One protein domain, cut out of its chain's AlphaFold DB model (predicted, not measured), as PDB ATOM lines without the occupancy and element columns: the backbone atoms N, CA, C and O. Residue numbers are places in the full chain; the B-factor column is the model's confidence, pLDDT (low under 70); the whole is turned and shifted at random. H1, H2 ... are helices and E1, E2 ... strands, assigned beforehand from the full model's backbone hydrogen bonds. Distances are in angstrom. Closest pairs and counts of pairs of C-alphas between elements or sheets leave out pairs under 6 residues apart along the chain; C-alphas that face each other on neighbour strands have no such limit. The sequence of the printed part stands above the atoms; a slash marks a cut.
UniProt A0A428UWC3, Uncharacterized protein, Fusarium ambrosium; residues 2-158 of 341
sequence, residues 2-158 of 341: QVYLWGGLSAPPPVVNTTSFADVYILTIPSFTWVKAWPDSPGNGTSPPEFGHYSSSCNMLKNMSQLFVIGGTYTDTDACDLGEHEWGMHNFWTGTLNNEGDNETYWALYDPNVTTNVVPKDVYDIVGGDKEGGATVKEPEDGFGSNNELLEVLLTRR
ATOM      1  N   GLN A   2     -19.479 -40.109 -10.663       91.94
ATOM      2  CA  GLN A   2     -18.581 -38.974 -10.419       91.94
ATOM      3  C   GLN A   2     -17.402 -39.420  -9.545       91.94
ATOM      4  O   GLN A   2     -17.602 -40.175  -8.591       91.94
ATOM      5  N   VAL A   3     -16.194 -38.970  -9.880       94.75
ATOM      6  CA  VAL A   3     -14.975 -39.148  -9.079       94.75
ATOM      7  C   VAL A   3     -14.515 -37.773  -8.616       94.75
ATOM      8  O   VAL A   3     -14.430 -36.860  -9.426       94.75
ATOM      9  N   TYR A   4     -14.224 -37.631  -7.326       94.06
ATOM     10  CA  TYR A   4     -13.836 -36.360  -6.717       94.06
ATOM     11  C   TYR A   4     -12.345 -36.384  -6.393       94.06
ATOM     12  O   TYR A   4     -11.855 -37.339  -5.784       94.06
ATOM     13  N   LEU A   5     -11.641 -35.332  -6.793       92.75
ATOM     14  CA  LEU A   5     -10.238 -35.089  -6.494       92.75
ATOM     15  C   LEU A   5     -10.139 -33.747  -5.776       92.75
ATOM     16  O   LEU A   5     -10.672 -32.760  -6.267       92.75
ATOM     17  N   TRP A   6      -9.467 -33.715  -4.633       90.81
ATOM     18  CA  TRP A   6      -9.226 -32.486  -3.885       90.81
ATOM     19  C   TRP A   6      -7.721 -32.291  -3.700       90.81
ATOM     20  O   TRP A   6      -7.007 -33.251  -3.389       90.81
ATOM     21  N   GLY A   7      -7.272 -31.052  -3.884       88.38
ATOM     22  CA  GLY A   7      -5.926 -30.594  -3.569       88.38
ATOM     23  C   GLY A   7      -4.804 -31.362  -4.266       88.38
ATOM     24  O   GLY A   7      -4.909 -31.762  -5.427       88.38
ATOM     25  N   GLY A   8      -3.692 -31.552  -3.553       87.88
ATOM     26  CA  GLY A   8      -2.522 -32.276  -4.054       87.88
ATOM     27  C   GLY A   8      -1.281 -31.402  -4.219       87.88
ATOM     28  O   GLY A   8      -1.263 -30.233  -3.845       87.88
ATOM     29  N   LEU A   9      -0.209 -32.012  -4.732       87.06
ATOM     30  CA  LEU A   9       1.113 -31.402  -4.888       87.06
ATOM     31  C   LEU A   9       1.480 -31.339  -6.369       87.06
ATOM     32  O   LEU A   9       1.361 -32.339  -7.078       87.06
ATOM     33  N   SER A  10       1.986 -30.198  -6.829       83.50
ATOM     34  CA  SER A  10       2.535 -30.070  -8.180       83.50
ATOM     35  C   SER A  10       3.687 -31.065  -8.395       83.50
ATOM     36  O   SER A  10       4.651 -31.069  -7.623       83.50
ATOM     37  N   ALA A  11       3.628 -31.881  -9.451       72.31
ATOM     38  CA  ALA A  11       4.725 -32.775  -9.821       72.31
ATOM     39  C   ALA A  11       5.910 -31.964 -10.407       72.31
ATOM     40  O   ALA A  11       5.698 -31.207 -11.355       72.31
ATOM     41  N   PRO A  12       7.152 -32.096  -9.897       61.97
ATOM     42  CA  PRO A  12       8.308 -31.365 -10.435       61.97
ATOM     43  C   PRO A  12       8.801 -31.973 -11.763       61.97
ATOM     44  O   PRO A  12       8.861 -33.202 -11.864       61.97
ATOM     45  N   PRO A  13       9.207 -31.162 -12.770       54.69
ATOM     46  CA  PRO A  13      10.657 -30.986 -13.036       54.69
ATOM     47  C   PRO A  13      11.052 -29.634 -13.711       54.69
ATOM     48  O   PRO A  13      10.196 -28.979 -14.294       54.69
ATOM     49  N   PRO A  14      12.353 -29.283 -13.853       58.66
ATOM     50  CA  PRO A  14      13.394 -29.035 -12.854       58.66
ATOM     51  C   PRO A  14      13.342 -27.566 -12.358       58.66
ATOM     52  O   PRO A  14      13.552 -26.654 -13.145       58.66
ATOM     53  N   VAL A  15      13.159 -27.330 -11.051       59.16
ATOM     54  CA  VAL A  15      13.046 -25.991 -10.407       59.16
ATOM     55  C   VAL A  15      11.810 -25.192 -10.902       59.16
ATOM     56  O   VAL A  15      11.633 -24.961 -12.084       59.16
ATOM     57  N   VAL A  16      10.849 -24.760 -10.086       56.19
ATOM     58  CA  VAL A  16      10.922 -23.938  -8.870       56.19
ATOM     59  C   VAL A  16       9.580 -24.055  -8.128       56.19
ATOM     60  O   VAL A  16       8.535 -24.075  -8.765       56.19
ATOM     61  N   ASN A  17       9.631 -24.097  -6.795       62.38
ATOM     62  CA  ASN A  17       8.502 -24.047  -5.853       62.38
ATOM     63  C   ASN A  17       7.433 -25.143  -6.028       62.38
ATOM     64  O   ASN A  17       6.510 -25.036  -6.832       62.38
ATOM     65  N   THR A  18       7.529 -26.185  -5.199       68.06
ATOM     66  CA  THR A  18       6.420 -27.120  -4.988       68.06
ATOM     67  C   THR A  18       5.211 -26.335  -4.499       68.06
ATOM     68  O   THR A  18       5.267 -25.759  -3.418       68.06
ATOM     69  N   THR A  19       4.154 -26.294  -5.303       79.50
ATOM     70  CA  THR A  19       2.893 -25.643  -4.944       79.50
ATOM     71  C   THR A  19       1.883 -26.727  -4.615       79.50
ATOM     72  O   THR A  19       1.827 -27.763  -5.285       79.50
ATOM     73  N   SER A  20       1.108 -26.503  -3.570       83.00
ATOM     74  CA  SER A  20      -0.016 -27.351  -3.209       83.00
ATOM     75  C   SER A  20      -1.337 -26.680  -3.577       83.00
ATOM     76  O   SER A  20      -1.414 -25.459  -3.689       83.00
ATOM     77  N   PHE A  21      -2.374 -27.487  -3.796       83.94
ATOM     78  CA  PHE A  21      -3.675 -27.031  -4.293       83.94
ATOM     79  C   PHE A  21      -4.778 -27.210  -3.242       83.94
ATOM     80  O   PHE A  21      -4.656 -28.060  -2.360       83.94
ATOM     81  N   ALA A  22      -5.841 -26.408  -3.333       82.56
ATOM     82  CA  ALA A  22      -7.027 -26.470  -2.464       82.56
ATOM     83  C   ALA A  22      -8.335 -26.674  -3.255       82.56
ATOM     84  O   ALA A  22      -9.419 -26.672  -2.673       82.56
ATOM     85  N   ASP A  23      -8.257 -26.806  -4.582       83.50
ATOM     86  CA  ASP A  23      -9.426 -26.925  -5.446       83.50
ATOM     87  C   ASP A  23      -9.968 -28.358  -5.514       83.50
ATOM     88  O   ASP A  23      -9.273 -29.339  -5.233       83.50
ATOM     89  N   VAL A  24     -11.252 -28.461  -5.873       89.38
ATOM     90  CA  VAL A  24     -11.930 -29.732  -6.137       89.38
ATOM     91  C   VAL A  24     -12.189 -29.865  -7.629       89.38
ATOM     92  O   VAL A  24     -12.810 -28.999  -8.249       89.38
ATOM     93  N   TYR A  25     -11.772 -30.996  -8.186       91.62
ATOM     94  CA  TYR A  25     -12.137 -31.432  -9.525       91.62
ATOM     95  C   TYR A  25     -13.042 -32.657  -9.457       91.62
ATOM     96  O   TYR A  25     -12.796 -33.608  -8.715       91.62
ATOM     97  N   ILE A  26     -14.078 -32.641 -10.284       94.75
ATOM     98  CA  ILE A  26     -15.055 -33.707 -10.439       94.75
ATOM     99  C   ILE A  26     -14.872 -34.292 -11.838       94.75
ATOM    100  O   ILE A  26     -15.041 -33.598 -12.836       94.75
ATOM    101  N   LEU A  27     -14.523 -35.571 -11.920       96.06
ATOM    102  CA  LEU A  27     -14.477 -36.318 -13.172       96.06
ATOM    103  C   LEU A  27     -15.795 -37.060 -13.375       96.06
ATOM    104  O   LEU A  27     -16.171 -37.918 -12.567       96.06
ATOM    105  N   THR A  28     -16.477 -36.778 -14.479       95.25
ATOM    106  CA  THR A  28     -17.705 -37.473 -14.863       95.25
ATOM    107  C   THR A  28     -17.394 -38.693 -15.723       95.25
ATOM    108  O   THR A  28     -16.679 -38.631 -16.719       95.25
ATOM    109  N   ILE A  29     -17.962 -39.838 -15.349       93.62
ATOM    110  CA  ILE A  29     -17.849 -41.100 -16.089       93.62
ATOM    111  C   ILE A  29     -19.252 -41.485 -16.569       93.62
ATOM    112  O   ILE A  29     -20.186 -41.492 -15.745       93.62
ATOM    113  N   PRO A  30     -19.425 -41.834 -17.858       92.94
ATOM    114  CA  PRO A  30     -18.389 -42.209 -18.843       92.94
ATOM    115  C   PRO A  30     -17.865 -41.100 -19.774       92.94
ATOM    116  O   PRO A  30     -17.090 -41.414 -20.667       92.94
ATOM    117  N   SER A  31     -18.257 -39.835 -19.607       93.81
ATOM    118  CA  SER A  31     -17.849 -38.773 -20.543       93.81
ATOM    119  C   SER A  31     -16.380 -38.342 -20.430       93.81
ATOM    120  O   SER A  31     -15.879 -37.631 -21.293       93.81
ATOM    121  N   PHE A  32     -15.690 -38.753 -19.362       94.38
ATOM    122  CA  PHE A  32     -14.325 -38.341 -19.019       94.38
ATOM    123  C   PHE A  32     -14.132 -36.818 -19.008       94.38
ATOM    124  O   PHE A  32     -13.071 -36.303 -19.359       94.38
ATOM    125  N   THR A  33     -15.163 -36.097 -18.569       94.56
ATOM    126  CA  THR A  33     -15.151 -34.635 -18.499       94.56
ATOM    127  C   THR A  33     -14.723 -34.192 -17.108       94.56
ATOM    128  O   THR A  33     -15.274 -34.646 -16.104       94.56
ATOM    129  N   TRP A  34     -13.729 -33.309 -17.046       94.25
ATOM    130  CA  TRP A  34     -13.313 -32.670 -15.806       94.25
ATOM    131  C   TRP A  34     -14.111 -31.393 -15.584       94.25
ATOM    132  O   TRP A  34     -14.134 -30.507 -16.435       94.25
ATOM    133  N   VAL A  35     -14.724 -31.296 -14.414       92.81
ATOM    134  CA  VAL A  35     -15.464 -30.128 -13.950       92.81
ATOM    135  C   VAL A  35     -14.755 -29.599 -12.716       92.81
ATOM    136  O   VAL A  35     -14.524 -30.342 -11.764       92.81
ATOM    137  N   LYS A  36     -14.382 -28.322 -12.722       88.12
ATOM    138  CA  LYS A  36     -13.868 -27.660 -11.522       88.12
ATOM    139  C   LYS A  36     -15.059 -27.175 -10.702       88.12
ATOM    140  O   LYS A  36     -15.872 -26.422 -11.225       88.12
ATOM    141  N   ALA A  37     -15.157 -27.599  -9.445       85.94
ATOM    142  CA  ALA A  37     -16.128 -27.014  -8.527       85.94
ATOM    143  C   ALA A  37     -15.582 -25.651  -8.090       85.94
ATOM    144  O   ALA A  37     -14.547 -25.588  -7.420       85.94
ATOM    145  N   TRP A  38     -16.220 -24.571  -8.541       69.69
ATOM    146  CA  TRP A  38     -15.773 -23.209  -8.261       69.69
ATOM    147  C   TRP A  38     -16.020 -22.877  -6.782       69.69
ATOM    148  O   TRP A  38     -17.170 -22.874  -6.350       69.69
ATOM    149  N   PRO A  39     -14.977 -22.595  -5.981       57.50
ATOM    150  CA  PRO A  39     -15.132 -22.229  -4.575       57.50
ATOM    151  C   PRO A  39     -15.451 -20.732  -4.387       57.50
ATOM    152  O   PRO A  39     -15.161 -20.161  -3.336       57.50
ATOM    153  N   ASP A  40     -16.034 -20.074  -5.388       51.50
ATOM    154  CA  ASP A  40     -16.159 -18.619  -5.423       51.50
ATOM    155  C   ASP A  40     -17.489 -18.161  -4.784       51.50
ATOM    156  O   ASP A  40     -18.371 -17.697  -5.500       51.50
ATOM    157  N   SER A  41     -17.626 -18.303  -3.449       46.28
ATOM    158  CA  SER A  41     -18.331 -17.419  -2.468       46.28
ATOM    159  C   SER A  41     -18.990 -18.167  -1.272       46.28
ATOM    160  O   SER A  41     -19.127 -19.385  -1.277       46.28
ATOM    161  N   PRO A  42     -19.342 -17.444  -0.187       39.53
ATOM    162  CA  PRO A  42     -18.794 -17.539   1.164       39.53
ATOM    163  C   PRO A  42     -19.337 -18.741   1.960       39.53
ATOM    164  O   PRO A  42     -20.299 -18.641   2.720       39.53
ATOM    165  N   GLY A  43     -18.675 -19.878   1.825       41.66
ATOM    166  CA  GLY A  43     -18.701 -20.958   2.805       41.66
ATOM    167  C   GLY A  43     -17.330 -21.065   3.459       41.66
ATOM    168  O   GLY A  43     -16.372 -20.491   2.947       41.66
ATOM    169  N   ASN A  44     -17.212 -21.784   4.573       42.94
ATOM    170  CA  ASN A  44     -15.950 -22.000   5.289       42.94
ATOM    171  C   ASN A  44     -15.015 -22.951   4.509       42.94
ATOM    172  O   ASN A  44     -14.628 -24.021   4.966       42.94
ATOM    173  N   GLY A  45     -14.716 -22.594   3.261       51.44
ATOM    174  CA  GLY A  45     -13.549 -23.095   2.563       51.44
ATOM    175  C   GLY A  45     -12.316 -22.596   3.299       51.44
ATOM    176  O   GLY A  45     -12.361 -21.530   3.919       51.44
ATOM    177  N   THR A  46     -11.242 -23.384   3.238       47.69
ATOM    178  CA  THR A  46      -9.898 -23.066   3.742       47.69
ATOM    179  C   THR A  46      -9.566 -21.601   3.472       47.69
ATOM    180  O   THR A  46      -9.151 -21.239   2.372       47.69
ATOM    181  N   SER A  47      -9.855 -20.746   4.453       47.69
ATOM    182  CA  SER A  47      -9.817 -19.302   4.265       47.69
ATOM    183  C   SER A  47      -8.372 -18.841   4.116       47.69
ATOM    184  O   SER A  47      -7.469 -19.522   4.608       47.69
ATOM    185  N   PRO A  48      -8.137 -17.685   3.469       46.88
ATOM    186  CA  PRO A  48      -6.808 -17.160   3.257       46.88
ATOM    187  C   PRO A  48      -5.888 -17.189   4.495       46.88
ATOM    188  O   PRO A  48      -6.320 -16.831   5.594       46.88
ATOM    189  N   PRO A  49      -4.596 -17.502   4.295       48.22
ATOM    190  CA  PRO A  49      -4.006 -17.809   2.998       48.22
ATOM    191  C   PRO A  49      -4.507 -19.180   2.554       48.22
ATOM    192  O   PRO A  49      -4.561 -20.099   3.360       48.22
ATOM    193  N   GLU A  50      -4.960 -19.272   1.305       61.97
ATOM    194  CA  GLU A  50      -5.480 -20.491   0.698       61.97
ATOM    195  C   GLU A  50      -4.323 -21.474   0.607       61.97
ATOM    196  O   GLU A  50      -3.634 -21.588  -0.406       61.97
ATOM    197  N   PHE A  51      -4.034 -22.125   1.722       67.88
ATOM    198  CA  PHE A  51      -2.943 -23.048   1.796       67.88
ATOM    199  C   PHE A  51      -3.481 -24.337   1.209       67.88
ATOM    200  O   PHE A  51      -4.039 -25.196   1.896       67.88
ATOM    201  N   GLY A  52      -3.344 -24.461  -0.107       76.94
ATOM    202  CA  GLY A  52      -3.427 -25.765  -0.721       76.94
ATOM    203  C   GLY A  52      -2.566 -26.730   0.078       76.94
ATOM    204  O   GLY A  52      -1.500 -26.365   0.580       76.94
ATOM    205  N   HIS A  53      -3.025 -27.956   0.238       81.75
ATOM    206  CA  HIS A  53      -2.245 -28.967   0.923       81.75
ATOM    207  C   HIS A  53      -2.388 -30.312   0.235       81.75
ATOM    208  O   HIS A  53      -3.289 -30.573  -0.561       81.75
ATOM    209  N   TYR A  54      -1.390 -31.147   0.470       87.88
ATOM    210  CA  TYR A  54      -1.276 -32.463  -0.129       87.88
ATOM    211  C   TYR A  54      -1.179 -33.522   0.963       87.88
ATOM    212  O   TYR A  54      -1.014 -33.208   2.138       87.88
ATOM    213  N   SER A  55      -1.284 -34.796   0.587       89.81
ATOM    214  CA  SER A  55      -1.254 -35.905   1.554       89.81
ATOM    215  C   SER A  55      -2.365 -35.847   2.618       89.81
ATOM    216  O   SER A  55      -2.209 -36.397   3.705       89.81
ATOM    217  N   SER A  56      -3.496 -35.222   2.293       89.62
ATOM    218  CA  SER A  56      -4.706 -35.221   3.117       89.62
ATOM    219  C   SER A  56      -5.426 -36.561   3.081       89.62
ATOM    220  O   SER A  56      -5.303 -37.337   2.131       89.62
ATOM    221  N   SER A  57      -6.220 -36.824   4.116       92.69
ATOM    222  CA  SER A  57      -7.154 -37.949   4.116       92.69
ATOM    223  C   SER A  57      -8.515 -37.505   3.594       92.69
ATOM    224  O   SER A  57      -9.180 -36.695   4.235       92.69
ATOM    225  N   CYS A  58      -8.950 -38.076   2.469       92.50
ATOM    226  CA  CYS A  58     -10.229 -37.758   1.834       92.50
ATOM    227  C   CYS A  58     -11.227 -38.915   1.993       92.50
ATOM    228  O   CYS A  58     -10.941 -40.035   1.569       92.50
ATOM    229  N   ASN A  59     -12.394 -38.663   2.592       95.00
ATOM    230  CA  ASN A  59     -13.389 -39.699   2.887       95.00
ATOM    231  C   ASN A  59     -14.785 -39.298   2.422       95.00
ATOM    232  O   ASN A  59     -15.332 -38.287   2.853       95.00
ATOM    233  N   MET A  60     -15.380 -40.143   1.587       94.12
ATOM    234  CA  MET A  60     -16.739 -39.968   1.100       94.12
ATOM    235  C   MET A  60     -17.743 -40.526   2.119       94.12
ATOM    236  O   MET A  60     -17.624 -41.672   2.554       94.12
ATOM    237  N   LEU A  61     -18.739 -39.731   2.496       93.25
ATOM    238  CA  LEU A  61     -19.696 -40.041   3.557       93.25
ATOM    239  C   LEU A  61     -21.133 -39.991   3.043       93.25
ATOM    240  O   LEU A  61     -21.412 -39.468   1.968       93.25
ATOM    241  N   LYS A  62     -22.056 -40.552   3.838       91.81
ATOM    242  CA  LYS A  62     -23.505 -40.335   3.694       91.81
ATOM    243  C   LYS A  62     -24.031 -40.549   2.266       91.81
ATOM    244  O   LYS A  62     -24.630 -39.672   1.666       91.81
ATOM    245  N   ASN A  63     -23.795 -41.745   1.721       91.19
ATOM    246  CA  ASN A  63     -24.148 -42.093   0.337       91.19
ATOM    247  C   ASN A  63     -23.555 -41.128  -0.702       91.19
ATOM    248  O   ASN A  63     -24.187 -40.802  -1.702       91.19
ATOM    249  N   MET A  64     -22.308 -40.719  -0.467       92.31
ATOM    250  CA  MET A  64     -21.558 -39.802  -1.317       92.31
ATOM    251  C   MET A  64     -22.103 -38.379  -1.371       92.31
ATOM    252  O   MET A  64     -21.874 -37.723  -2.373       92.31
ATOM    253  N   SER A  65     -22.804 -37.915  -0.333       93.94
ATOM    254  CA  SER A  65     -23.333 -36.545  -0.263       93.94
ATOM    255  C   SER A  65     -22.324 -35.516   0.251       93.94
ATOM    256  O   SER A  65     -22.504 -34.311   0.091       93.94
ATOM    257  N   GLN A  66     -21.310 -35.983   0.977       94.25
ATOM    258  CA  GLN A  66     -20.363 -35.147   1.703       94.25
ATOM    259  C   GLN A  66     -18.977 -35.795   1.653       94.25
ATOM    260  O   GLN A  66     -18.843 -37.005   1.855       94.25
ATOM    261  N   LEU A  67     -17.953 -34.993   1.384       94.12
ATOM    262  CA  LEU A  67     -16.551 -35.378   1.322       94.12
ATOM    263  C   LEU A  67     -15.796 -34.686   2.457       94.12
ATOM    264  O   LEU A  67     -15.696 -33.463   2.494       94.12
ATOM    265  N   PHE A  68     -15.229 -35.476   3.361       92.75
ATOM    266  CA  PHE A  68     -14.306 -34.972   4.375       92.75
ATOM    267  C   PHE A  68     -12.897 -34.903   3.822       92.75
ATOM    268  O   PHE A  68     -12.407 -35.896   3.284       92.75
ATOM    269  N   VAL A  69     -12.239 -33.776   4.051       90.56
ATOM    270  CA  VAL A  69     -10.812 -33.551   3.851       90.56
ATOM    271  C   VAL A  69     -10.207 -33.298   5.225       90.56
ATOM    272  O   VAL A  69     -10.594 -32.364   5.921       90.56
ATOM    273  N   ILE A  70      -9.306 -34.178   5.654       89.69
ATOM    274  CA  ILE A  70      -8.745 -34.149   7.007       89.69
ATOM    275  C   ILE A  70      -7.229 -34.036   6.931       89.69
ATOM    276  O   ILE A  70      -6.565 -34.937   6.395       89.69
ATOM    277  N   GLY A  71      -6.703 -32.978   7.548       86.81
ATOM    278  CA  GLY A  71      -5.277 -32.704   7.656       86.81
ATOM    279  C   GLY A  71      -4.575 -32.631   6.304       86.81
ATOM    280  O   GLY A  71      -5.185 -32.447   5.256       86.81
ATOM    281  N   GLY A  72      -3.264 -32.843   6.333       86.81
ATOM    282  CA  GLY A  72      -2.390 -32.816   5.169       86.81
ATOM    283  C   GLY A  72      -1.143 -31.992   5.455       86.81
ATOM    284  O   GLY A  72      -0.875 -31.618   6.598       86.81
ATOM    285  N   THR A  73      -0.372 -31.749   4.405       86.00
ATOM    286  CA  THR A  73       0.899 -31.033   4.458       86.00
ATOM    287  C   THR A  73       0.824 -29.796   3.582       86.00
ATOM    288  O   THR A  73       0.515 -29.877   2.391       86.00
ATOM    289  N   TYR A  74       1.149 -28.661   4.181       85.12
ATOM    290  CA  TYR A  74       1.287 -27.381   3.507       85.12
ATOM    291  C   TYR A  74       2.696 -27.241   2.923       85.12
ATOM    292  O   TYR A  74       3.661 -27.781   3.465       85.12
ATOM    293  N   THR A  75       2.829 -26.550   1.791       82.31
ATOM    294  CA  THR A  75       4.140 -26.357   1.141       82.31
ATOM    295  C   THR A  75       4.872 -25.105   1.621       82.31
ATOM    296  O   THR A  75       6.088 -25.007   1.459       82.31
ATOM    297  N   ASP A  76       4.154 -24.166   2.227       78.62
ATOM    298  CA  ASP A  76       4.601 -22.811   2.547       78.62
ATOM    299  C   ASP A  76       4.452 -22.436   4.033       78.62
ATOM    300  O   ASP A  76       4.892 -21.362   4.447       78.62
ATOM    301  N   THR A  77       3.880 -23.320   4.857       78.44
ATOM    302  CA  THR A  77       3.678 -23.092   6.293       78.44
ATOM    303  C   THR A  77       3.723 -24.390   7.104       78.44
ATOM    304  O   THR A  77       3.382 -25.455   6.609       78.44
ATOM    305  N   ASP A  78       4.092 -24.297   8.383       81.44
ATOM    306  CA  ASP A  78       3.959 -25.384   9.372       81.44
ATOM    307  C   ASP A  78       2.728 -25.172  10.279       81.44
ATOM    308  O   ASP A  78       2.641 -25.707  11.389       81.44
ATOM    309  N   ALA A  79       1.793 -24.314   9.855       77.88
ATOM    310  CA  ALA A  79       0.580 -24.034  10.608       77.88
ATOM    311  C   ALA A  79      -0.247 -25.309  10.813       77.88
ATOM    312  O   ALA A  79      -0.326 -26.184   9.951       77.88
ATOM    313  N   CYS A  80      -0.893 -25.401  11.976       79.50
ATOM    314  CA  CYS A  80      -1.904 -26.424  12.175       79.50
ATOM    315  C   CYS A  80      -3.054 -26.182  11.199       79.50
ATOM    316  O   CYS A  80      -3.482 -25.042  11.021       79.50
ATOM    317  N   ASP A  81      -3.570 -27.267  10.633       79.06
ATOM    318  CA  ASP A  81      -4.792 -27.235   9.848       79.06
ATOM    319  C   ASP A  81      -5.971 -26.869  10.762       79.06
ATOM    320  O   ASP A  81      -6.459 -27.685  11.546       79.06
ATOM    321  N   LEU A  82      -6.339 -25.590  10.756       71.19
ATOM    322  CA  LEU A  82      -7.355 -25.002  11.617       71.19
ATOM    323  C   LEU A  82      -8.328 -24.225  10.735       71.19
ATOM    324  O   LEU A  82      -7.941 -23.250  10.099       71.19
ATOM    325  N   GLY A  83      -9.594 -24.634  10.742       65.75
ATOM    326  CA  GLY A  83     -10.704 -23.805  10.276       65.75
ATOM    327  C   GLY A  83     -11.290 -23.002  11.437       65.75
ATOM    328  O   GLY A  83     -11.137 -23.396  12.599       65.75
ATOM    329  N   GLU A  84     -11.973 -21.890  11.143       59.12
ATOM    330  CA  GLU A  84     -12.609 -21.044  12.171       59.12
ATOM    331  C   GLU A  84     -13.605 -21.857  13.021       59.12
ATOM    332  O   GLU A  84     -13.786 -21.593  14.217       59.12
ATOM    333  N   HIS A  85     -14.182 -22.915  12.430       68.19
ATOM    334  CA  HIS A  85     -15.186 -23.768  13.061       68.19
ATOM    335  C   HIS A  85     -14.971 -25.284  12.899       68.19
ATOM    336  O   HIS A  85     -15.631 -26.036  13.618       68.19
ATOM    337  N   GLU A  86     -14.073 -25.766  12.026       70.62
ATOM    338  CA  GLU A  86     -13.974 -27.210  11.731       70.62
ATOM    339  C   GLU A  86     -12.720 -27.938  12.210       70.62
ATOM    340  O   GLU A  86     -12.600 -29.138  11.974       70.62
ATOM    341  N   TRP A  87     -11.801 -27.264  12.908       70.94
ATOM    342  CA  TRP A  87     -10.665 -27.907  13.594       70.94
ATOM    343  C   TRP A  87      -9.938 -29.004  12.778       70.94
ATOM    344  O   TRP A  87      -9.772 -30.130  13.253       70.94
ATOM    345  N   GLY A  88      -9.494 -28.679  11.559       77.56
ATOM    346  CA  GLY A  88      -8.705 -29.573  10.696       77.56
ATOM    347  C   GLY A  88      -9.513 -30.640   9.951       77.56
ATOM    348  O   GLY A  88      -8.951 -31.616   9.451       77.56
ATOM    349  N   MET A  89     -10.840 -30.493   9.922       85.12
ATOM    350  CA  MET A  89     -11.764 -31.331   9.160       85.12
ATOM    351  C   MET A  89     -12.609 -30.458   8.232       85.12
ATOM    352  O   MET A  89     -13.655 -29.956   8.621       85.12
ATOM    353  N   HIS A  90     -12.211 -30.328   6.977       84.94
ATOM    354  CA  HIS A  90     -12.969 -29.568   5.986       84.94
ATOM    355  C   HIS A  90     -14.030 -30.462   5.353       84.94
ATOM    356  O   HIS A  90     -13.748 -31.603   4.979       84.94
ATOM    357  N   ASN A  91     -15.259 -29.967   5.234       90.94
ATOM    358  CA  ASN A  91     -16.361 -30.730   4.660       90.94
ATOM    359  C   ASN A  91     -16.875 -30.074   3.376       90.94
ATOM    360  O   ASN A  91     -17.323 -28.928   3.370       90.94
ATOM    361  N   PHE A  92     -16.824 -30.849   2.298       91.19
ATOM    362  CA  PHE A  92     -17.292 -30.477   0.975       91.19
ATOM    363  C   PHE A  92     -18.614 -31.185   0.680       91.19
ATOM    364  O   PHE A  92     -18.681 -32.415   0.634       91.19
ATOM    365  N   TRP A  93     -19.673 -30.418   0.461       93.56
ATOM    366  CA  TRP A  93     -20.983 -30.916   0.068       93.56
ATOM    367  C   TRP A  93     -21.004 -31.192  -1.432       93.56
ATOM    368  O   TRP A  93     -20.947 -30.269  -2.235       93.56
ATOM    369  N   THR A  94     -21.096 -32.458  -1.832       93.69
ATOM    370  CA  THR A  94     -20.956 -32.852  -3.245       93.69
ATOM    371  C   THR A  94     -22.080 -32.335  -4.137       93.69
ATOM    372  O   THR A  94     -21.866 -32.160  -5.331       93.69
ATOM    373  N   GLY A  95     -23.257 -32.093  -3.558       93.06
ATOM    374  CA  GLY A  95     -24.431 -31.537  -4.225       93.06
ATOM    375  C   GLY A  95     -24.790 -30.116  -3.777       93.06
ATOM    376  O   GLY A  95     -25.962 -29.771  -3.848       93.06
ATOM    377  N   THR A  96     -23.805 -29.357  -3.282       91.88
ATOM    378  CA  THR A  96     -23.941 -28.066  -2.576       91.88
ATOM    379  C   THR A  96     -24.719 -28.135  -1.257       91.88
ATOM    380  O   THR A  96     -25.259 -29.178  -0.873       91.88
ATOM    381  N   LEU A  97     -24.664 -27.052  -0.477       91.38
ATOM    382  CA  LEU A  97     -25.255 -26.946   0.854       91.38
ATOM    383  C   LEU A  97     -26.721 -27.395   0.826       91.38
ATOM    384  O   LEU A  97     -27.489 -26.966  -0.024       91.38
ATOM    385  N   ASN A  98     -27.112 -28.270   1.757       91.81
ATOM    386  CA  ASN A  98     -28.456 -28.864   1.832       91.81
ATOM    387  C   ASN A  98     -28.900 -29.660   0.591       91.81
ATOM    388  O   ASN A  98     -30.080 -29.994   0.489       91.81
ATOM    389  N   ASN A  99     -27.975 -30.041  -0.297       93.38
ATOM    390  CA  ASN A  99     -28.273 -30.688  -1.577       93.38
ATOM    391  C   ASN A  99     -29.194 -29.854  -2.483       93.38
ATOM    392  O   ASN A  99     -30.096 -30.403  -3.130       93.38
ATOM    393  N   GLU A 100     -28.995 -28.538  -2.537       93.81
ATOM    394  CA  GLU A 100     -29.750 -27.695  -3.469       93.81
ATOM    395  C   GLU A 100     -29.447 -28.054  -4.937       93.81
ATOM    396  O   GLU A 100     -30.338 -27.980  -5.790       93.81
ATOM    397  N   GLY A 101     -28.238 -28.552  -5.231       94.00
ATOM    398  CA  GLY A 101     -27.815 -28.887  -6.592       94.00
ATOM    399  C   GLY A 101     -27.569 -27.640  -7.443       94.00
ATOM    400  O   GLY A 101     -27.710 -27.666  -8.666       94.00
ATOM    401  N   ASP A 102     -27.249 -26.526  -6.794       92.50
ATOM    402  CA  ASP A 102     -26.844 -25.276  -7.427       92.50
ATOM    403  C   ASP A 102     -25.312 -25.227  -7.596       92.50
ATOM    404  O   ASP A 102     -24.651 -26.266  -7.680       92.50
ATOM    405  N   ASN A 103     -24.757 -24.026  -7.735       88.81
ATOM    406  CA  ASN A 103     -23.323 -23.748  -7.750       88.81
ATOM    407  C   ASN A 103     -22.959 -22.657  -6.729       88.81
ATOM    408  O   ASN A 103     -22.035 -21.879  -6.955       88.81
ATOM    409  N   GLU A 104     -23.720 -22.559  -5.632       86.38
ATOM    410  CA  GLU A 104     -23.563 -21.468  -4.669       86.38
ATOM    411  C   GLU A 104     -22.558 -21.811  -3.568       86.38
ATOM    412  O   GLU A 104     -21.542 -21.138  -3.423       86.38
ATOM    413  N   THR A 105     -22.839 -22.838  -2.757       87.00
ATOM    414  CA  THR A 105     -22.042 -23.130  -1.551       87.00
ATOM    415  C   THR A 105     -21.658 -24.600  -1.468       87.00
ATOM    416  O   THR A 105     -22.492 -25.456  -1.186       87.00
ATOM    417  N   TYR A 106     -20.370 -24.894  -1.633       88.75
ATOM    418  CA  TYR A 106     -19.824 -26.247  -1.474       88.75
ATOM    419  C   TYR A 106     -19.259 -26.518  -0.077       88.75
ATOM    420  O   TYR A 106     -19.428 -27.606   0.473       88.75
ATOM    421  N   TRP A 107     -18.567 -25.540   0.505       87.56
ATOM    422  CA  TRP A 107     -17.866 -25.704   1.775       87.56
ATOM    423  C   TRP A 107     -18.754 -25.289   2.939       87.56
ATOM    424  O   TRP A 107     -19.063 -24.112   3.119       87.56
ATOM    425  N   ALA A 108     -19.170 -26.261   3.741       86.94
ATOM    426  CA  ALA A 108     -20.005 -26.017   4.905       86.94
ATOM    427  C   ALA A 108     -19.836 -27.130   5.932       86.94
ATOM    428  O   ALA A 108     -19.410 -28.241   5.607       86.94
ATOM    429  N   LEU A 109     -20.224 -26.849   7.175       88.25
ATOM    430  CA  LEU A 109     -20.172 -27.821   8.262       88.25
ATOM    431  C   LEU A 109     -20.894 -29.120   7.895       88.25
ATOM    432  O   LEU A 109     -21.874 -29.134   7.149       88.25
ATOM    433  N   TYR A 110     -20.390 -30.215   8.453       91.19
ATOM    434  CA  TYR A 110     -20.994 -31.527   8.300       91.19
ATOM    435  C   TYR A 110     -22.417 -31.569   8.871       91.19
ATOM    436  O   TYR A 110     -22.624 -31.220  10.036       91.19
ATOM    437  N   ASP A 111     -23.364 -32.098   8.094       92.81
ATOM    438  CA  ASP A 111     -24.711 -32.422   8.571       92.81
ATOM    439  C   ASP A 111     -24.970 -33.938   8.497       92.81
ATOM    440  O   ASP A 111     -25.028 -34.516   7.406       92.81
ATOM    441  N   PRO A 112     -25.174 -34.631   9.632       93.38
ATOM    442  CA  PRO A 112     -25.467 -36.058   9.629       93.38
ATOM    443  C   PRO A 112     -26.836 -36.429   9.038       93.38
ATOM    444  O   PRO A 112     -27.044 -37.617   8.754       93.38
ATOM    445  N   ASN A 113     -27.764 -35.482   8.899       94.75
ATOM    446  CA  ASN A 113     -29.120 -35.724   8.400       94.75
ATOM    447  C   ASN A 113     -29.177 -35.783   6.875       94.75
ATOM    448  O   ASN A 113     -30.075 -36.413   6.313       94.75
ATOM    449  N   VAL A 114     -28.190 -35.196   6.202       93.25
ATOM    450  CA  VAL A 114     -28.090 -35.266   4.751       93.25
ATOM    451  C   VAL A 114     -27.470 -36.597   4.368       93.25
ATOM    452  O   VAL A 114     -26.322 -36.893   4.690       93.25
ATOM    453  N   THR A 115     -28.297 -37.446   3.761       92.56
ATOM    454  CA  THR A 115     -28.017 -38.869   3.491       92.56
ATOM    455  C   THR A 115     -28.220 -39.252   2.030       92.56
ATOM    456  O   THR A 115     -28.050 -40.415   1.665       92.56
ATOM    457  N   THR A 116     -28.605 -38.296   1.195       92.62
ATOM    458  CA  THR A 116     -28.760 -38.446  -0.250       92.62
ATOM    459  C   THR A 116     -27.739 -37.569  -0.944       92.62
ATOM    460  O   THR A 116     -27.257 -36.613  -0.351       92.62
ATOM    461  N   ASN A 117     -27.399 -37.889  -2.186       92.00
ATOM    462  CA  ASN A 117     -26.527 -37.061  -3.009       92.00
ATOM    463  C   ASN A 117     -27.316 -36.534  -4.210       92.00
ATOM    464  O   ASN A 117     -28.175 -37.250  -4.729       92.00
ATOM    465  N   VAL A 118     -26.996 -35.322  -4.651       95.56
ATOM    466  CA  VAL A 118     -27.516 -34.699  -5.875       95.56
ATOM    467  C   VAL A 118     -26.348 -34.262  -6.757       95.56
ATOM    468  O   VAL A 118     -25.202 -34.198  -6.314       95.56
ATOM    469  N   VAL A 119     -26.624 -34.007  -8.029       95.56
ATOM    470  CA  VAL A 119     -25.640 -33.491  -8.981       95.56
ATOM    471  C   VAL A 119     -25.641 -31.961  -8.901       95.56
ATOM    472  O   VAL A 119     -26.711 -31.364  -9.018       95.56
ATOM    473  N   PRO A 120     -24.486 -31.308  -8.699       94.44
ATOM    474  CA  PRO A 120     -24.425 -29.855  -8.654       94.44
ATOM    475  C   PRO A 120     -24.506 -29.239 -10.055       94.44
ATOM    476  O   PRO A 120     -24.212 -29.894 -11.064       94.44
ATOM    477  N   LYS A 121     -24.858 -27.952 -10.106       94.31
ATOM    478  CA  LYS A 121     -25.083 -27.216 -11.354       94.31
ATOM    479  C   LYS A 121     -23.874 -27.167 -12.267       94.31
ATOM    480  O   LYS A 121     -24.020 -27.374 -13.469       94.31
ATOM    481  N   ASP A 122     -22.685 -27.006 -11.691       92.31
ATOM    482  CA  ASP A 122     -21.430 -27.013 -12.448       92.31
ATOM    483  C   ASP A 122     -21.251 -28.301 -13.270       92.31
ATOM    484  O   ASP A 122     -20.609 -28.290 -14.316       92.31
ATOM    485  N   VAL A 123     -21.836 -29.419 -12.818       94.69
ATOM    486  CA  VAL A 123     -21.742 -30.713 -13.496       94.69
ATOM    487  C   VAL A 123     -22.851 -30.883 -14.530       94.69
ATOM    488  O   VAL A 123     -22.545 -31.130 -15.699       94.69
ATOM    489  N   TYR A 124     -24.130 -30.772 -14.145       95.50
ATOM    490  CA  TYR A 124     -25.221 -31.057 -15.091       95.50
ATOM    491  C   TYR A 124     -25.352 -30.007 -16.203       95.50
ATOM    492  O   TYR A 124     -25.871 -30.335 -17.267       95.50
ATOM    493  N   ASP A 125     -24.824 -28.790 -16.029       94.94
ATOM    494  CA  ASP A 125     -24.739 -27.811 -17.123       94.94
ATOM    495  C   ASP A 125     -23.790 -28.276 -18.245       94.94
ATOM    496  O   ASP A 125     -23.973 -27.906 -19.405       94.94
ATOM    497  N   ILE A 126     -22.794 -29.108 -17.916       93.75
ATOM    498  CA  ILE A 126     -21.787 -29.606 -18.862       93.75
ATOM    499  C   ILE A 126     -22.203 -30.952 -19.459       93.75
ATOM    500  O   ILE A 126     -22.118 -31.149 -20.670       93.75
ATOM    501  N   VAL A 127     -22.651 -31.899 -18.627       95.00
ATOM    502  CA  VAL A 127     -22.967 -33.272 -19.083       95.00
ATOM    503  C   VAL A 127     -24.453 -33.507 -19.375       95.00
ATOM    504  O   VAL A 127     -24.840 -34.605 -19.796       95.00
ATOM    505  N   GLY A 128     -25.284 -32.483 -19.174       95.25
ATOM    506  CA  GLY A 128     -26.740 -32.542 -19.270       95.25
ATOM    507  C   GLY A 128     -27.398 -33.271 -18.097       95.25
ATOM    508  O   GLY A 128     -26.737 -33.731 -17.164       95.25
ATOM    509  N   GLY A 129     -28.722 -33.418 -18.181       95.50
ATOM    510  CA  GLY A 129     -29.547 -33.930 -17.086       95.50
ATOM    511  C   GLY A 129     -29.986 -32.815 -16.135       95.50
ATOM    512  O   GLY A 129     -30.191 -31.679 -16.560       95.50
ATOM    513  N   ASP A 130     -30.148 -33.162 -14.864       96.38
ATOM    514  CA  ASP A 130     -30.555 -32.271 -13.779       96.38
ATOM    515  C   ASP A 130     -29.880 -32.680 -12.455       96.38
ATOM    516  O   ASP A 130     -28.973 -33.523 -12.422       96.38
ATOM    517  N   LYS A 131     -30.317 -32.077 -11.345       95.44
ATOM    518  CA  LYS A 131     -29.771 -32.364 -10.015       95.44
ATOM    519  C   LYS A 131     -30.067 -33.790  -9.537       95.44
ATOM    520  O   LYS A 131     -29.325 -34.327  -8.716       95.44
ATOM    521  N   GLU A 132     -31.108 -34.442 -10.045       95.38
ATOM    522  CA  GLU A 132     -31.414 -35.846  -9.767       95.38
ATOM    523  C   GLU A 132     -30.580 -36.809 -10.636       95.38
ATOM    524  O   GLU A 132     -30.493 -38.010 -10.350       95.38
ATOM    525  N   GLY A 133     -29.913 -36.291 -11.669       93.38
ATOM    526  CA  GLY A 133     -28.977 -37.002 -12.525       93.38
ATOM    527  C   GLY A 133     -29.448 -37.047 -13.975       93.38
ATOM    528  O   GLY A 133     -29.854 -36.051 -14.554       93.38
ATOM    529  N   GLY A 134     -29.324 -38.207 -14.624       93.62
ATOM    530  CA  GLY A 134     -29.804 -38.352 -16.005       93.62
ATOM    531  C   GLY A 134     -28.920 -37.705 -17.078       93.62
ATOM    532  O   GLY A 134     -29.437 -37.338 -18.130       93.62
ATOM    533  N   ALA A 135     -27.604 -37.624 -16.843       94.38
ATOM    534  CA  ALA A 135     -26.632 -37.112 -17.812       94.38
ATOM    535  C   ALA A 135     -26.870 -37.644 -19.239       94.38
ATOM    536  O   ALA A 135     -27.054 -38.852 -19.464       94.38
ATOM    537  N   THR A 136     -26.868 -36.724 -20.201       95.38
ATOM    538  CA  THR A 136     -27.118 -37.013 -21.618       95.38
ATOM    539  C   THR A 136     -25.833 -37.332 -22.366       95.38
ATOM    540  O   THR A 136     -25.871 -38.109 -23.318       95.38
ATOM    541  N   VAL A 137     -24.697 -36.804 -21.905       94.69
ATOM    542  CA  VAL A 137     -23.370 -37.131 -22.436       94.69
ATOM    543  C   VAL A 137     -22.906 -38.460 -21.832       94.69
ATOM    544  O   VAL A 137     -22.671 -38.569 -20.626       94.69
ATOM    545  N   LYS A 138     -22.828 -39.503 -22.666       91.50
ATOM    546  CA  LYS A 138     -22.576 -40.896 -22.244       91.50
ATOM    547  C   LYS A 138     -21.317 -41.514 -22.849       91.50
ATOM    548  O   LYS A 138     -21.100 -42.714 -22.710       91.50
ATOM    549  N   GLU A 139     -20.480 -40.694 -23.456       91.81
ATOM    550  CA  GLU A 139     -19.207 -41.079 -24.052       91.81
ATOM    551  C   GLU A 139     -18.266 -39.863 -24.070       91.81
ATOM    552  O   GLU A 139     -18.743 -38.738 -23.866       91.81
ATOM    553  N   PRO A 140     -16.947 -40.065 -24.244       93.00
ATOM    554  CA  PRO A 140     -16.020 -38.971 -24.525       93.00
ATOM    555  C   PRO A 140     -16.441 -38.169 -25.763       93.00
ATOM    556  O   PRO A 140     -17.088 -38.711 -26.653       93.00
ATOM    557  N   GLU A 141     -16.011 -36.909 -25.859       90.88
ATOM    558  CA  GLU A 141     -16.319 -36.027 -27.002       90.88
ATOM    559  C   GLU A 141     -15.894 -36.628 -28.356       90.88
ATOM    560  O   GLU A 141     -16.659 -36.592 -29.317       90.88
ATOM    561  N   ASP A 142     -14.721 -37.266 -28.401       91.19
ATOM    562  CA  ASP A 142     -14.194 -37.961 -29.586       91.19
ATOM    563  C   ASP A 142     -14.622 -39.443 -29.670       91.19
ATOM    564  O   ASP A 142     -14.107 -40.210 -30.488       91.19
ATOM    565  N   GLY A 143     -15.543 -39.868 -28.802       90.38
ATOM    566  CA  GLY A 143     -15.925 -41.263 -28.617       90.38
ATOM    567  C   GLY A 143     -14.849 -42.108 -27.925       90.38
ATOM    568  O   GLY A 143     -13.783 -41.642 -27.514       90.38
ATOM    569  N   PHE A 144     -15.138 -43.399 -27.764       89.94
ATOM    570  CA  PHE A 144     -14.148 -44.352 -27.272       89.94
ATOM    571  C   PHE A 144     -13.148 -44.695 -28.379       89.94
ATOM    572  O   PHE A 144     -13.523 -45.010 -29.506       89.94
ATOM    573  N   GLY A 145     -11.852 -44.669 -28.054       88.00
ATOM    574  CA  GLY A 145     -10.816 -45.086 -29.000       88.00
ATOM    575  C   GLY A 145     -11.028 -46.533 -29.457       88.00
ATOM    576  O   GLY A 145     -11.394 -47.389 -28.653       88.00
ATOM    577  N   SER A 146     -10.740 -46.833 -30.725       86.69
ATOM    578  CA  SER A 146     -10.971 -48.158 -31.330       86.69
ATOM    579  C   SER A 146     -10.210 -49.306 -30.649       86.69
ATOM    580  O   SER A 146     -10.565 -50.471 -30.772       86.69
ATOM    581  N   ASN A 147      -9.138 -48.999 -29.917       87.38
ATOM    582  CA  ASN A 147      -8.398 -49.960 -29.097       87.38
ATOM    583  C   ASN A 147      -9.003 -50.178 -27.695       87.38
ATOM    584  O   ASN A 147      -8.494 -51.008 -26.945       87.38
ATOM    585  N   ASN A 148     -10.059 -49.442 -27.339       82.38
ATOM    586  CA  ASN A 148     -10.684 -49.405 -26.018       82.38
ATOM    587  C   ASN A 148     -12.204 -49.671 -26.063       82.38
ATOM    588  O   ASN A 148     -12.894 -49.349 -25.103       82.38
ATOM    589  N   GLU A 149     -12.741 -50.293 -27.117       81.31
ATOM    590  CA  GLU A 149     -14.184 -50.606 -27.236       81.31
ATOM    591  C   GLU A 149     -14.727 -51.417 -26.039       81.31
ATOM    592  O   GLU A 149     -15.852 -51.226 -25.583       81.31
ATOM    593  N   LEU A 150     -13.902 -52.288 -25.444       87.69
ATOM    594  CA  LEU A 150     -14.279 -53.026 -24.232       87.69
ATOM    595  C   LEU A 150     -14.552 -52.107 -23.033       87.69
ATOM    596  O   LEU A 150     -15.352 -52.463 -22.169       87.69
ATOM    597  N   LEU A 151     -13.908 -50.939 -22.961       88.38
ATOM    598  CA  LEU A 151     -14.118 -49.982 -21.877       88.38
ATOM    599  C   LEU A 151     -15.545 -49.427 -21.903       88.38
ATOM    600  O   LEU A 151     -16.164 -49.318 -20.848       88.38
ATOM    601  N   GLU A 152     -16.090 -49.149 -23.086       88.31
ATOM    602  CA  GLU A 152     -17.479 -48.713 -23.256       88.31
ATOM    603  C   GLU A 152     -18.458 -49.755 -22.685       88.31
ATOM    604  O   GLU A 152     -19.331 -49.449 -21.865       88.31
ATOM    605  N   VAL A 153     -18.256 -51.029 -23.038       88.56
ATOM    606  CA  VAL A 153     -19.068 -52.149 -22.534       88.56
ATOM    607  C   VAL A 153     -18.937 -52.296 -21.014       88.56
ATOM    608  O   VAL A 153     -19.918 -52.554 -20.315       88.56
ATOM    609  N   LEU A 154     -17.734 -52.117 -20.468       89.50
ATOM    610  CA  LEU A 154     -17.509 -52.202 -19.026       89.50
ATOM    611  C   LEU A 154     -18.183 -51.053 -18.267       89.50
ATOM    612  O   LEU A 154     -18.780 -51.294 -17.220       89.50
ATOM    613  N   LEU A 155     -18.134 -49.828 -18.796       89.31
ATOM    614  CA  LEU A 155     -18.727 -48.648 -18.160       89.31
ATOM    615  C   LEU A 155     -20.260 -48.633 -18.218       89.31
ATOM    616  O   LEU A 155     -20.903 -48.019 -17.363       89.31
ATOM    617  N   THR A 156     -20.865 -49.330 -19.181       84.00
ATOM    618  CA  THR A 156     -22.326 -49.503 -19.254       84.00
ATOM    619  C   THR A 156     -22.844 -50.614 -18.336       84.00
ATOM    620  O   THR A 156     -24.036 -50.643 -18.004       84.00
ATOM    621  N   ARG A 157     -21.970 -51.509 -17.857       85.88
ATOM    622  CA  ARG A 157     -22.351 -52.606 -16.966       85.88
ATOM    623  C   ARG A 157     -22.696 -52.080 -15.574       85.88
ATOM    624  O   ARG A 157     -21.856 -51.550 -14.853       85.88
ATOM    625  N   ARG A 158     -23.938 -52.304 -15.145       78.88
ATOM    626  CA  ARG A 158     -24.377 -51.999 -13.776       78.88
ATOM    627  C   ARG A 158     -24.217 -53.231 -12.883       78.88
ATOM    628  O   ARG A 158     -24.720 -54.296 -13.247       78.88
TER     629      ARG A 158
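AT A GLANCE: This is residues 2 to 158 of the 341 residues of an uncharacterized protein of Fusarium ambrosium (UniProt A0A428UWC3). Find little regular structure: two small antiparallel meanders, hairpin after hairpin, E1 E2 E3 and E4 E5 E6, stand near each other among long loops, with H1 over E3 and H2 far out. The printed part has 157 residues, 52 in six named strands, then two named helices, a mixed class. It is compact, with radius of gyration of the C-alphas 17.2 A, spanning 48 by 46 by 24 A.

HOW THE PARTS SIT: See E1, residues 2 to 9, E2, 20 to 28, and E3, 33 to 37; N 5 and O 25, 2.8 A, are within hydrogen-bond range. H1, residues 121 to 127, is on this sheet; the closest C-alphas of H1 and E3, Val 123 and Val 35, are 6.3 A apart. In E4, 57 to 61, E5, 66 to 70, and E6, 89 to 93, find N 59 and O 68, 2.9 A. H2, 149 to 156, is on neither sheet. O i to N i+4 pairs are within range in 2 of 3 for H1, 3 of 4 for H2.

IN THESE COORDINATES: Find C-alpha 2 at (-18.581, -38.974, -10.419); E1 runs 21.8 A. H2 ends at C-alpha 156, (-22.326, -49.503, -19.254).

THE WHOLE: The printed part has no cut; H1 to H2 is a long link. Low pLDDT marks residues 12 to 18, 38 to 51 and 83 to 85.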